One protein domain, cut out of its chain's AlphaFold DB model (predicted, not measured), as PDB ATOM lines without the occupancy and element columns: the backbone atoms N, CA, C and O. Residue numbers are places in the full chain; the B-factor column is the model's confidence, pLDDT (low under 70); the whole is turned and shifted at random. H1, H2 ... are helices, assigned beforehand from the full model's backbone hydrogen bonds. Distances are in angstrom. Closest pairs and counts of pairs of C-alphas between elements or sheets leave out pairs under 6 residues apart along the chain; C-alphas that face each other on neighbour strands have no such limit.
ATOM      1  N   ALA A   8     -18.298 -28.191   4.769       98.50
ATOM      2  CA  ALA A   8     -18.593 -26.764   4.852       98.50
ATOM      3  C   ALA A   8     -18.235 -26.187   6.231       98.50
ATOM      4  O   ALA A   8     -17.582 -25.143   6.312       98.50
ATOM      5  N   GLU A   9     -18.534 -26.908   7.316       98.31
ATOM      6  CA  GLU A   9     -18.101 -26.516   8.659       98.31
ATOM      7  C   GLU A   9     -16.575 -26.545   8.815       98.31
ATOM      8  O   GLU A   9     -16.017 -25.667   9.478       98.31
ATOM      9  N   VAL A  10     -15.887 -27.516   8.197       98.38
ATOM     10  CA  VAL A  10     -14.415 -27.535   8.155       98.38
ATOM     11  C   VAL A  10     -13.893 -26.240   7.530       98.38
ATOM     12  O   VAL A  10     -13.033 -25.587   8.122       98.38
ATOM     13  N   ALA A  11     -14.436 -25.830   6.380       98.31
ATOM     14  CA  ALA A  11     -13.992 -24.618   5.701       98.31
ATOM     15  C   ALA A  11     -14.273 -23.344   6.513       98.31
ATOM     16  O   ALA A  11     -13.373 -22.525   6.715       98.31
ATOM     17  N   SER A  12     -15.492 -23.207   7.038       98.00
ATOM     18  CA  SER A  12     -15.898 -22.043   7.834       98.00
ATOM     19  C   SER A  12     -15.017 -21.871   9.079       98.00
ATOM     20  O   SER A  12     -14.463 -20.799   9.339       98.00
ATOM     21  N   ARG A  13     -14.768 -22.961   9.818       97.25
ATOM     22  CA  ARG A  13     -13.905 -22.926  11.009       97.25
ATOM     23  C   ARG A  13     -12.440 -22.720  10.640       97.25
ATOM     24  O   ARG A  13     -11.729 -21.994  11.330       97.25
ATOM     25  N   ARG A  14     -11.967 -23.293   9.532       97.31
ATOM     26  CA  ARG A  14     -10.603 -23.032   9.065       97.31
ATOM     27  C   ARG A  14     -10.383 -21.540   8.790       97.31
ATOM     28  O   ARG A  14      -9.360 -21.000   9.212       97.31
ATOM     29  N   LYS A  15     -11.355 -20.850   8.180       96.56
ATOM     30  CA  LYS A  15     -11.311 -19.388   7.989       96.56
ATOM     31  C   LYS A  15     -11.294 -18.607   9.303       96.56
ATOM     32  O   LYS A  15     -10.652 -17.565   9.368       96.56
ATOM     33  N   ALA A  16     -11.930 -19.126  10.352       95.94
ATOM     34  CA  ALA A  16     -11.866 -18.559  11.699       95.94
ATOM     35  C   ALA A  16     -10.517 -18.798  12.419       95.94
ATOM     36  O   ALA A  16     -10.359 -18.398  13.570       95.94
ATOM     37  N   GLY A  17      -9.533 -19.425  11.760       96.00
ATOM     38  CA  GLY A  17      -8.166 -19.579  12.270       96.00
ATOM     39  C   GLY A  17      -7.878 -20.912  12.960       96.00
ATOM     40  O   GLY A  17      -6.772 -21.114  13.457       96.00
ATOM     41  N   TYR A  18      -8.832 -21.846  12.974       96.62
ATOM     42  CA  TYR A  18      -8.623 -23.175  13.547       96.62
ATOM     43  C   TYR A  18      -7.736 -24.063  12.655       96.62
ATOM     44  O   TYR A  18      -7.622 -23.856  11.445       96.62
ATOM     45  N   SER A  19      -7.104 -25.072  13.265       96.25
ATOM     46  CA  SER A  19      -6.201 -26.005  12.577       96.25
ATOM     47  C   SER A  19      -6.936 -26.854  11.536       96.25
ATOM     48  O   SER A  19      -7.833 -27.622  11.883       96.25
ATOM     49  N   TYR A  20      -6.512 -26.762  10.271       95.88
ATOM     50  CA  TYR A  20      -7.106 -27.509   9.158       95.88
ATOM     51  C   TYR A  20      -7.026 -29.025   9.353       95.88
ATOM     52  O   TYR A  20      -8.029 -29.723   9.227       95.88
ATOM     53  N   SER A  21      -5.845 -29.539   9.708       95.06
ATOM     54  CA  SER A  21      -5.619 -30.980   9.860       95.06
ATOM     55  C   SER A  21      -6.434 -31.578  11.005       95.06
ATOM     56  O   SER A  21      -6.955 -32.686  10.873       95.06
ATOM     57  N   LEU A  22      -6.593 -30.839  12.110       96.56
ATOM     58  CA  LEU A  22      -7.433 -31.266  13.227       96.56
ATOM     59  C   LEU A  22      -8.909 -31.301  12.822       96.56
ATOM     60  O   LEU A  22      -9.566 -32.313  13.050       96.56
ATOM     61  N   LEU A  23      -9.406 -30.230  12.192       97.94
ATOM     62  CA  LEU A  23     -10.790 -30.148  11.726       97.94
ATOM     63  C   LEU A  23     -11.119 -31.262  10.732       97.94
ATOM     64  O   LEU A  23     -12.153 -31.911  10.860       97.94
ATOM     65  N   LEU A  24     -10.231 -31.510   9.768       97.50
ATOM     66  CA  LEU A  24     -10.440 -32.544   8.764       97.50
ATOM     67  C   LEU A  24     -10.442 -33.944   9.388       97.50
ATOM     68  O   LEU A  24     -11.288 -34.761   9.040       97.50
ATOM     69  N   ARG A  25      -9.541 -34.217  10.342       97.56
ATOM     70  CA  ARG A  25      -9.528 -35.486  11.084       97.56
ATOM     71  C   ARG A  25     -10.838 -35.707  11.837       97.56
ATOM     72  O   ARG A  25     -11.421 -36.778  11.731       97.56
ATOM     73  N   GLU A  26     -11.299 -34.701  12.574       97.94
ATOM     74  CA  GLU A  26     -12.550 -34.797  13.330       97.94
ATOM     75  C   GLU A  26     -13.766 -34.966  12.413       97.94
ATOM     76  O   GLU A  26     -14.654 -35.752  12.728       97.94
ATOM     77  N   PHE A  27     -13.790 -34.289  11.264       98.44
ATOM     78  CA  PHE A  27     -14.818 -34.498  10.247       98.44
ATOM     79  C   PHE A  27     -14.815 -35.939   9.724       98.44
ATOM     80  O   PHE A  27     -15.878 -36.539   9.595       98.44
ATOM     81  N   LEU A  28     -13.644 -36.518   9.437       98.31
ATOM     82  CA  LEU A  28     -13.555 -37.896   8.947       98.31
ATOM     83  C   LEU A  28     -14.096 -38.895   9.977       98.31
ATOM     84  O   LEU A  28     -14.809 -39.823   9.596       98.31
ATOM     85  N   ASP A  29     -13.825 -38.685  11.268       98.06
ATOM     86  CA  ASP A  29     -14.410 -39.501  12.340       98.06
ATOM     87  C   ASP A  29     -15.950 -39.468  12.298       98.06
ATOM     88  O   ASP A  29     -16.603 -40.511  12.411       98.06
ATOM     89  N   GLU A  30     -16.539 -38.284  12.098       97.69
ATOM     90  CA  GLU A  30     -17.990 -38.114  11.972       97.69
ATOM     91  C   GLU A  30     -18.522 -38.741  10.676       97.69
ATOM     92  O   GLU A  30     -19.481 -39.508  10.724       97.69
ATOM     93  N   PHE A  31     -17.861 -38.515   9.538       98.50
ATOM     94  CA  PHE A  31     -18.228 -39.112   8.253       98.50
ATOM     95  C   PHE A  31     -18.293 -40.638   8.341       98.50
ATOM     96  O   PHE A  31     -19.285 -41.241   7.935       98.50
ATOM     97  N   TYR A  32     -17.279 -41.280   8.928       98.06
ATOM     98  CA  TYR A  32     -17.267 -42.735   9.083       98.06
ATOM     99  C   TYR A  32     -18.319 -43.250  10.064       98.06
ATOM    100  O   TYR A  32     -18.774 -44.390   9.923       98.06
ATOM    101  N   ARG A  33     -18.724 -42.439  11.045       97.25
ATOM    102  CA  ARG A  33     -19.857 -42.769  11.912       97.25
ATOM    103  C   ARG A  33     -21.164 -42.728  11.122       97.25
ATOM    104  O   ARG A  33     -21.897 -43.715  11.136       97.25
ATOM    105  N   GLU A  34     -21.417 -41.640  10.400       98.00
ATOM    106  CA  GLU A  34     -22.651 -41.435   9.630       98.00
ATOM    107  C   GLU A  34     -22.765 -42.376   8.425       98.00
ATOM    108  O   GLU A  34     -23.861 -42.753   8.008       98.00
ATOM    109  N   LEU A  35     -21.632 -42.842   7.902       97.56
ATOM    110  CA  LEU A  35     -21.586 -43.851   6.851       97.56
ATOM    111  C   LEU A  35     -22.276 -45.152   7.283       97.56
ATOM    112  O   LEU A  35     -22.993 -45.759   6.492       97.56
ATOM    113  N   ARG A  36     -22.112 -45.565   8.547       96.50
ATOM    114  CA  ARG A  36     -22.695 -46.813   9.075       96.50
ATOM    115  C   ARG A  36     -24.217 -46.771   9.175       96.50
ATOM    116  O   ARG A  36     -24.843 -47.825   9.204       96.50
ATOM    117  N   VAL A  37     -24.792 -45.574   9.242       96.88
ATOM    118  CA  VAL A  37     -26.241 -45.347   9.339       96.88
ATOM    119  C   VAL A  37     -26.832 -44.784   8.042       96.88
ATOM    120  O   VAL A  37     -28.011 -44.452   8.001       96.88
ATOM    121  N   GLY A  38     -26.035 -44.698   6.969       96.38
ATOM    122  CA  GLY A  38     -26.487 -44.262   5.645       96.38
ATOM    123  C   GLY A  38     -26.668 -42.749   5.483       96.38
ATOM    124  O   GLY A  38     -27.287 -42.323   4.512       96.38
ATOM    125  N   ALA A  39     -26.131 -41.931   6.393       97.31
ATOM    126  CA  ALA A  39     -26.289 -40.472   6.384       97.31
ATOM    127  C   ALA A  39     -25.070 -39.704   5.826       97.31
ATOM    128  O   ALA A  39     -25.141 -38.493   5.625       97.31
ATOM    129  N   ALA A  40     -23.965 -40.392   5.513       97.81
ATOM    130  CA  ALA A  40     -22.699 -39.774   5.096       97.81
ATOM    131  C   ALA A  40     -22.789 -38.831   3.878       97.81
ATOM    132  O   ALA A  40     -22.029 -37.868   3.800       97.81
ATOM    133  N   ALA A  41     -23.717 -39.063   2.943       98.12
ATOM    134  CA  ALA A  41     -23.870 -38.206   1.762       98.12
ATOM    135  C   ALA A  41     -24.207 -36.749   2.125       98.12
ATOM    136  O   ALA A  41     -23.728 -35.826   1.469       98.12
ATOM    137  N   ALA A  42     -24.972 -36.527   3.199       98.12
ATOM    138  CA  ALA A  42     -25.340 -35.182   3.641       98.12
ATOM    139  C   ALA A  42     -24.125 -34.369   4.125       98.12
ATOM    140  O   ALA A  42     -24.107 -33.148   3.988       98.12
ATOM    141  N   LEU A  43     -23.081 -35.034   4.630       98.44
ATOM    142  CA  LEU A  43     -21.918 -34.387   5.246       98.44
ATOM    143  C   LEU A  43     -20.958 -33.759   4.218       98.44
ATOM    144  O   LEU A  43     -20.133 -32.913   4.568       98.44
ATOM    145  N   ILE A  44     -21.080 -34.149   2.948       98.56
ATOM    146  CA  ILE A  44     -20.292 -33.615   1.827       98.56
ATOM    147  C   ILE A  44     -21.148 -32.856   0.800       98.56
ATOM    148  O   ILE A  44     -20.619 -32.357  -0.188       98.56
ATOM    149  N   ALA A  45     -22.465 -32.766   1.006       98.31
ATOM    150  CA  ALA A  45     -23.382 -32.186   0.024       98.31
ATOM    151  C   ALA A  45     -23.236 -30.662  -0.100       98.31
ATOM    152  O   ALA A  45     -23.264 -30.121  -1.207       98.31
ATOM    153  N   GLU A  46     -23.079 -29.972   1.030       98.19
ATOM    154  CA  GLU A  46     -22.976 -28.515   1.072       98.19
ATOM    155  C   GLU A  46     -21.640 -28.029   0.501       98.19
ATOM    156  O   GLU A  46     -20.585 -28.599   0.780       98.19
ATOM    157  N   VAL A  47     -21.693 -26.947  -0.281       98.19
ATOM    158  CA  VAL A  47     -20.512 -26.320  -0.878       98.19
ATOM    159  C   VAL A  47     -19.674 -25.653   0.219       98.19
ATOM    160  O   VAL A  47     -20.154 -24.710   0.847       98.19
ATOM    161  N   PRO A  48     -18.410 -26.062   0.432       98.12
ATOM    162  CA  PRO A  48     -17.560 -25.400   1.408       98.12
ATOM    163  C   PRO A  48     -17.135 -24.006   0.948       98.12
ATOM    164  O   PRO A  48     -16.827 -23.802  -0.230       98.12
ATOM    165  N   GLU A  49     -17.036 -23.071   1.896       97.44
ATOM    166  CA  GLU A  49     -16.476 -21.742   1.649       97.44
ATOM    167  C   GLU A  49     -15.062 -21.816   1.044       97.44
ATOM    168  O   GLU A  49     -14.288 -22.736   1.323       97.44
ATOM    169  N   ALA A  50     -14.701 -20.811   0.243       96.62
ATOM    170  CA  ALA A  50     -13.361 -20.719  -0.325       96.62
ATOM    171  C   ALA A  50     -12.301 -20.537   0.772       96.62
ATOM    172  O   ALA A  50     -12.405 -19.631   1.607       96.62
ATOM    173  N   LEU A  51     -11.269 -21.384   0.743       96.56
ATOM    174  CA  LEU A  51     -10.136 -21.297   1.663       96.56
ATOM    175  C   LEU A  51      -9.031 -20.387   1.104       96.56
ATOM    176  O   LEU A  51      -8.815 -20.352  -0.106       96.56
ATOM    177  N   PRO A  52      -8.308 -19.653   1.973       91.81
ATOM    178  CA  PRO A  52      -7.245 -18.749   1.538       91.81
ATOM    179  C   PRO A  52      -5.994 -19.483   1.038       91.81
ATOM    180  O   PRO A  52      -5.282 -18.940   0.200       91.81
ATOM    181  N   SER A  53      -5.716 -20.697   1.536       96.00
ATOM    182  CA  SER A  53      -4.671 -21.563   0.974       96.00
ATOM    183  C   SER A  53      -5.238 -22.308  -0.237       96.00
ATOM    184  O   SER A  53      -6.191 -23.077  -0.071       96.00
ATOM    185  N   PRO A  54      -4.657 -22.131  -1.440       96.56
ATOM    186  CA  PRO A  54      -5.047 -22.899  -2.617       96.56
ATOM    187  C   PRO A  54      -4.905 -24.407  -2.400       96.56
ATOM    188  O   PRO A  54      -5.748 -25.168  -2.860       96.56
ATOM    189  N   GLU A  55      -3.866 -24.839  -1.682       97.12
ATOM    190  CA  GLU A  55      -3.590 -26.243  -1.388       97.12
ATOM    191  C   GLU A  55      -4.672 -26.850  -0.493       97.12
ATOM    192  O   GLU A  55      -5.214 -27.899  -0.827       97.12
ATOM    193  N   GLU A  56      -5.043 -26.178   0.603       97.31
ATOM    194  CA  GLU A  56      -6.147 -26.625   1.462       97.31
ATOM    195  C   GLU A  56      -7.482 -26.611   0.696       97.31
ATOM    196  O   GLU A  56      -8.257 -27.563   0.795       97.31
ATOM    197  N   HIS A  57      -7.740 -25.572  -0.112       97.62
ATOM    198  CA  HIS A  57      -8.960 -25.444  -0.925       97.62
ATOM    199  C   HIS A  57      -9.104 -26.577  -1.949       97.62
ATOM    200  O   HIS A  57     -10.185 -27.156  -2.098       97.62
ATOM    201  N   ALA A  58      -8.007 -26.906  -2.631       97.88
ATOM    202  CA  ALA A  58      -7.915 -28.017  -3.568       97.88
ATOM    203  C   ALA A  58      -8.076 -29.364  -2.859       97.88
ATOM    204  O   ALA A  58      -8.880 -30.203  -3.272       97.88
ATOM    205  N   PHE A  59      -7.362 -29.553  -1.748       97.31
ATOM    206  CA  PHE A  59      -7.398 -30.792  -0.980       97.31
ATOM    207  C   PHE A  59      -8.797 -31.087  -0.434       97.31
ATOM    208  O   PHE A  59      -9.226 -32.236  -0.448       97.31
ATOM    209  N   LEU A  60      -9.548 -30.063  -0.018       97.44
ATOM    210  CA  LEU A  60     -10.933 -30.223   0.430       97.44
ATOM    211  C   LEU A  60     -11.851 -30.761  -0.685       97.44
ATOM    212  O   LEU A  60     -12.709 -31.602  -0.418       97.44
ATOM    213  N   GLY A  61     -11.635 -30.318  -1.931       98.00
ATOM    214  CA  GLY A  61     -12.287 -30.864  -3.130       98.00
ATOM    215  C   GLY A  61     -11.960 -32.333  -3.350       98.00
ATOM    216  O   GLY A  61     -12.867 -33.160  -3.432       98.00
ATOM    217  N   ALA A  62     -10.666 -32.657  -3.345       97.81
ATOM    218  CA  ALA A  62     -10.185 -34.023  -3.517       97.81
ATOM    219  C   ALA A  62     -10.729 -34.976  -2.438       97.81
ATOM    220  O   ALA A  62     -11.089 -36.110  -2.741       97.81
ATOM    221  N   VAL A  63     -10.837 -34.523  -1.183       98.06
ATOM    222  CA  VAL A  63     -11.448 -35.312  -0.103       98.06
ATOM    223  C   VAL A  63     -12.930 -35.556  -0.377       98.06
ATOM    224  O   VAL A  63     -13.362 -36.704  -0.311       98.06
ATOM    225  N   GLY A  64     -13.709 -34.518  -0.700       98.50
ATOM    226  CA  GLY A  64     -15.139 -34.667  -0.994       98.50
ATOM    227  C   GLY A  64     -15.406 -35.662  -2.128       98.50
ATOM    228  O   GLY A  64     -16.233 -36.561  -1.978       98.50
ATOM    229  N   GLU A  65     -14.651 -35.554  -3.223       98.62
ATOM    230  CA  GLU A  65     -14.744 -36.472  -4.361       98.62
ATOM    231  C   GLU A  65     -14.320 -37.895  -3.982       98.62
ATOM    232  O   GLU A  65     -15.049 -38.852  -4.249       98.62
ATOM    233  N   HIS A  66     -13.173 -38.048  -3.310       98.56
ATOM    234  CA  HIS A  66     -12.675 -39.353  -2.879       98.56
ATOM    235  C   HIS A  66     -13.689 -40.077  -1.992       98.56
ATOM    236  O   HIS A  66     -13.967 -41.255  -2.217       98.56
ATOM    237  N   LEU A  67     -14.262 -39.382  -1.005       98.69
ATOM    238  CA  LEU A  67     -15.278 -39.944  -0.118       98.69
ATOM    239  C   LEU A  67     -16.549 -40.329  -0.893       98.69
ATOM    240  O   LEU A  67     -17.104 -41.402  -0.668       98.69
ATOM    241  N   ALA A  68     -17.002 -39.502  -1.835       98.69
ATOM    242  CA  ALA A  68     -18.171 -39.847  -2.633       98.69
ATOM    243  C   ALA A  68     -17.933 -41.108  -3.477       98.69
ATOM    244  O   ALA A  68     -18.691 -42.075  -3.384       98.69
ATOM    245  N   LEU A  69     -16.837 -41.141  -4.238       98.62
ATOM    246  CA  LEU A  69     -16.502 -42.257  -5.122       98.62
ATOM    247  C   LEU A  69     -16.234 -43.548  -4.346       98.62
ATOM    248  O   LEU A  69     -16.721 -44.616  -4.719       98.62
ATOM    249  N   ARG A  70     -15.483 -43.468  -3.242       98.56
ATOM    250  CA  ARG A  70     -15.068 -44.647  -2.473       98.56
ATOM    251  C   ARG A  70     -16.245 -45.393  -1.845       98.56
ATOM    252  O   ARG A  70     -16.157 -46.612  -1.686       98.56
ATOM    253  N   TRP A  71     -17.321 -44.686  -1.504       98.25
ATOM    254  CA  TRP A  71     -18.521 -45.256  -0.883       98.25
ATOM    255  C   TRP A  71     -19.769 -45.186  -1.767       98.25
ATOM    256  O   TRP A  71     -20.875 -45.390  -1.268       98.25
ATOM    257  N   ASN A  72     -19.600 -44.967  -3.076       98.06
ATOM    258  CA  ASN A  72     -20.689 -44.936  -4.058       98.06
ATOM    259  C   ASN A  72     -21.826 -43.964  -3.669       98.06
ATOM    260  O   ASN A  72     -23.011 -44.281  -3.784       98.06
ATOM    261  N   LEU A  73     -21.448 -42.790  -3.165       98.12
ATOM    262  CA  LEU A  73     -22.354 -41.680  -2.882       98.12
ATOM    263  C   LEU A  73     -22.442 -40.762  -4.110       98.12
ATOM    264  O   LEU A  73     -21.611 -40.823  -5.015       98.12
ATOM    265  N   ALA A  74     -23.430 -39.868  -4.127       97.62
ATOM    266  CA  ALA A  74     -23.487 -38.817  -5.136       97.62
ATOM    267  C   ALA A  74     -22.257 -37.900  -5.018       97.62
ATOM    268  O   ALA A  74     -21.992 -37.361  -3.943       97.62
ATOM    269  N   VAL A  75     -21.521 -37.721  -6.119       98.38
ATOM    270  CA  VAL A  75     -20.363 -36.818  -6.178       98.38
ATOM    271  C   VAL A  75     -20.865 -35.372  -6.225       98.38
ATOM    272  O   VAL A  75     -21.586 -35.017  -7.164       98.38
ATOM    273  N   PRO A  76     -20.534 -34.524  -5.237       98.19
ATOM    274  CA  PRO A  76     -20.978 -33.136  -5.246       98.19
ATOM    275  C   PRO A  76     -20.313 -32.347  -6.378       98.19
ATOM    276  O   PRO A  76     -19.095 -32.336  -6.489       98.19
ATOM    277  N   ALA A  77     -21.082 -31.597  -7.171       97.88
ATOM    278  CA  ALA A  77     -20.538 -30.843  -8.311       97.88
ATOM    279  C   ALA A  77     -19.435 -29.835  -7.923       97.88
ATOM    280  O   ALA A  77     -18.584 -29.497  -8.740       97.88
ATOM    281  N   TRP A  78     -19.428 -29.362  -6.673       97.81
ATOM    282  CA  TRP A  78     -18.426 -28.416  -6.183       97.81
ATOM    283  C   TRP A  78     -17.020 -29.013  -6.065       97.81
ATOM    284  O   TRP A  78     -16.058 -28.243  -5.965       97.81
ATOM    285  N   THR A  79     -16.877 -30.343  -6.045       98.06
ATOM    286  CA  THR A  79     -15.562 -30.992  -5.960       98.06
ATOM    287  C   THR A  79     -14.758 -30.809  -7.247       98.06
ATOM    288  O   THR A  79     -13.539 -30.703  -7.168       98.06
ATOM    289  N   ASP A  80     -15.438 -30.675  -8.391       96.75
ATOM    290  CA  ASP A  80     -14.858 -30.460  -9.729       96.75
ATOM    291  C   ASP A  80     -14.799 -28.964 -10.123       96.75
ATOM    292  O   ASP A  80     -14.581 -28.590 -11.277       96.75
ATOM    293  N   ASP A  81     -14.999 -28.053  -9.166       96.94
ATOM    294  CA  ASP A  81     -14.890 -26.621  -9.441       96.94
ATOM    295  C   ASP A  81     -13.450 -26.236  -9.826       96.94
ATOM    296  O   ASP A  81     -12.484 -26.554  -9.127       96.94
ATOM    297  N   ARG A  82     -13.295 -25.469 -10.916       96.44
ATOM    298  CA  ARG A  82     -11.979 -25.094 -11.470       96.44
ATOM    299  C   ARG A  82     -11.079 -24.349 -10.477       96.44
ATOM    300  O   ARG A  82      -9.861 -24.395 -10.635       96.44
ATOM    301  N   SER A  83     -11.634 -23.673  -9.467       95.94
ATOM    302  CA  SER A  83     -10.856 -23.003  -8.412       95.94
ATOM    303  C   SER A  83     -10.081 -23.973  -7.514       95.94
ATOM    304  O   SER A  83      -9.129 -23.557  -6.857       95.94
ATOM    305  N   ARG A  84     -10.456 -25.259  -7.500       96.69
ATOM    306  CA  ARG A  84      -9.830 -26.321  -6.696       96.69
ATOM    307  C   ARG A  84      -8.704 -27.052  -7.433       96.69
ATOM    308  O   ARG A  84      -8.081 -27.942  -6.864       96.69
ATOM    309  N   PHE A  85      -8.397 -26.661  -8.668       95.69
ATOM    310  CA  PHE A  85      -7.302 -27.241  -9.441       95.69
ATOM    311  C   PHE A  85      -6.021 -26.430  -9.254       95.69
ATOM    312  O   PHE A  85      -5.927 -25.259  -9.635       95.69
TER     313      PHE A  85
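Overview. This is residues 8 to 85 of the 97 residues of an uncharacterized protein of Hyphomicrobiales bacterium (UniProt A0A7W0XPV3). Two long helices, H2 and H4, run nearly side by side the same way with a space between them, and the two short helices H1 and H3 sit one after the other along one side, H1 beside the first half of H2 and H3 by the last parts of H2 and H4. The link of residues 46 to 53 runs back from H3 past H1 to where H4 begins, and the short H5 packs on the side of H4 turned away from H2. The printed part has 78 residues with five named helices, H1 to H5 in order along the chain, and no named strand; the class is all helix. It is compact, with a radius of gyration of the C-alphas of 11.8 A, and spans 33 by 25 by 16 A.

Along the chain. H1 is residues 8 to 15, 10.8 A from first to last C-alpha, and begins at C-alpha 8 at (-18.593, -26.764, 4.852). H2 is residues 20 to 35, 22.0 A long. H3 is residues 40 to 45, 9.2 A long. H4, the longest helix, is residues 54 to 70, 23.9 A long, from C-alpha 54 at (-5.047, -22.899, -2.617). H5 is residues 77 to 80, 5.9 A long, and ends at C-alpha 80 at (-14.858, -30.460, -9.729).

Arrangement. H1 and H2 form a helical hairpin: they touch, opposite ways at a shallow tilt of 11 degrees, and the closest C-alphas are those of Arg 14 and Tyr 20, 5.7 A apart. H2 touches H1 with residues 20 to 27 alone. With residues 31 to 35 alone H2 touches H3, at a steep tilt of 49 degrees; the closest C-alphas, of Glu 34 and Ala 40, are 4.8 A apart. H3 and H4 form a second helical hairpin, at a steep tilt of 40 degrees, and only just touch, with 3 pairs of C-alphas within 8 A; the closest are those of Ile 44 and Gly 64, 6.0 A apart. The packing of the helices is mostly crossed, but only just: of 3 touching pairs with a tilt, 1 is at a shallow tilt. H2 and H4 are close but not clearly touching, the same way at a shallow tilt of 14 degrees; the closest C-alphas, of Tyr 20 and Glu 56, are 7.8 A apart. H4 touches H5 with residues 60 to 65 alone, closest at the C-alphas of Gly 61 and Thr 79, 4.3 A. H5 is apart from H1 and H2. In H1, H2 and H4 every O i to N i+4 pair is within hydrogen-bond range; in H3 it is 1 of 2, beside 3 of 3 O i to N i+3 pairs, and H5 is too short for an O i to N i+4 pair.

Size, cuts and confidence. The two C-alphas farthest apart, of Val 37 and Pro 52, are 33.6 A apart. The printed part has no cut and no long link. The mean pLDDT of the printed part is 97.5, and no printed residue is under 70.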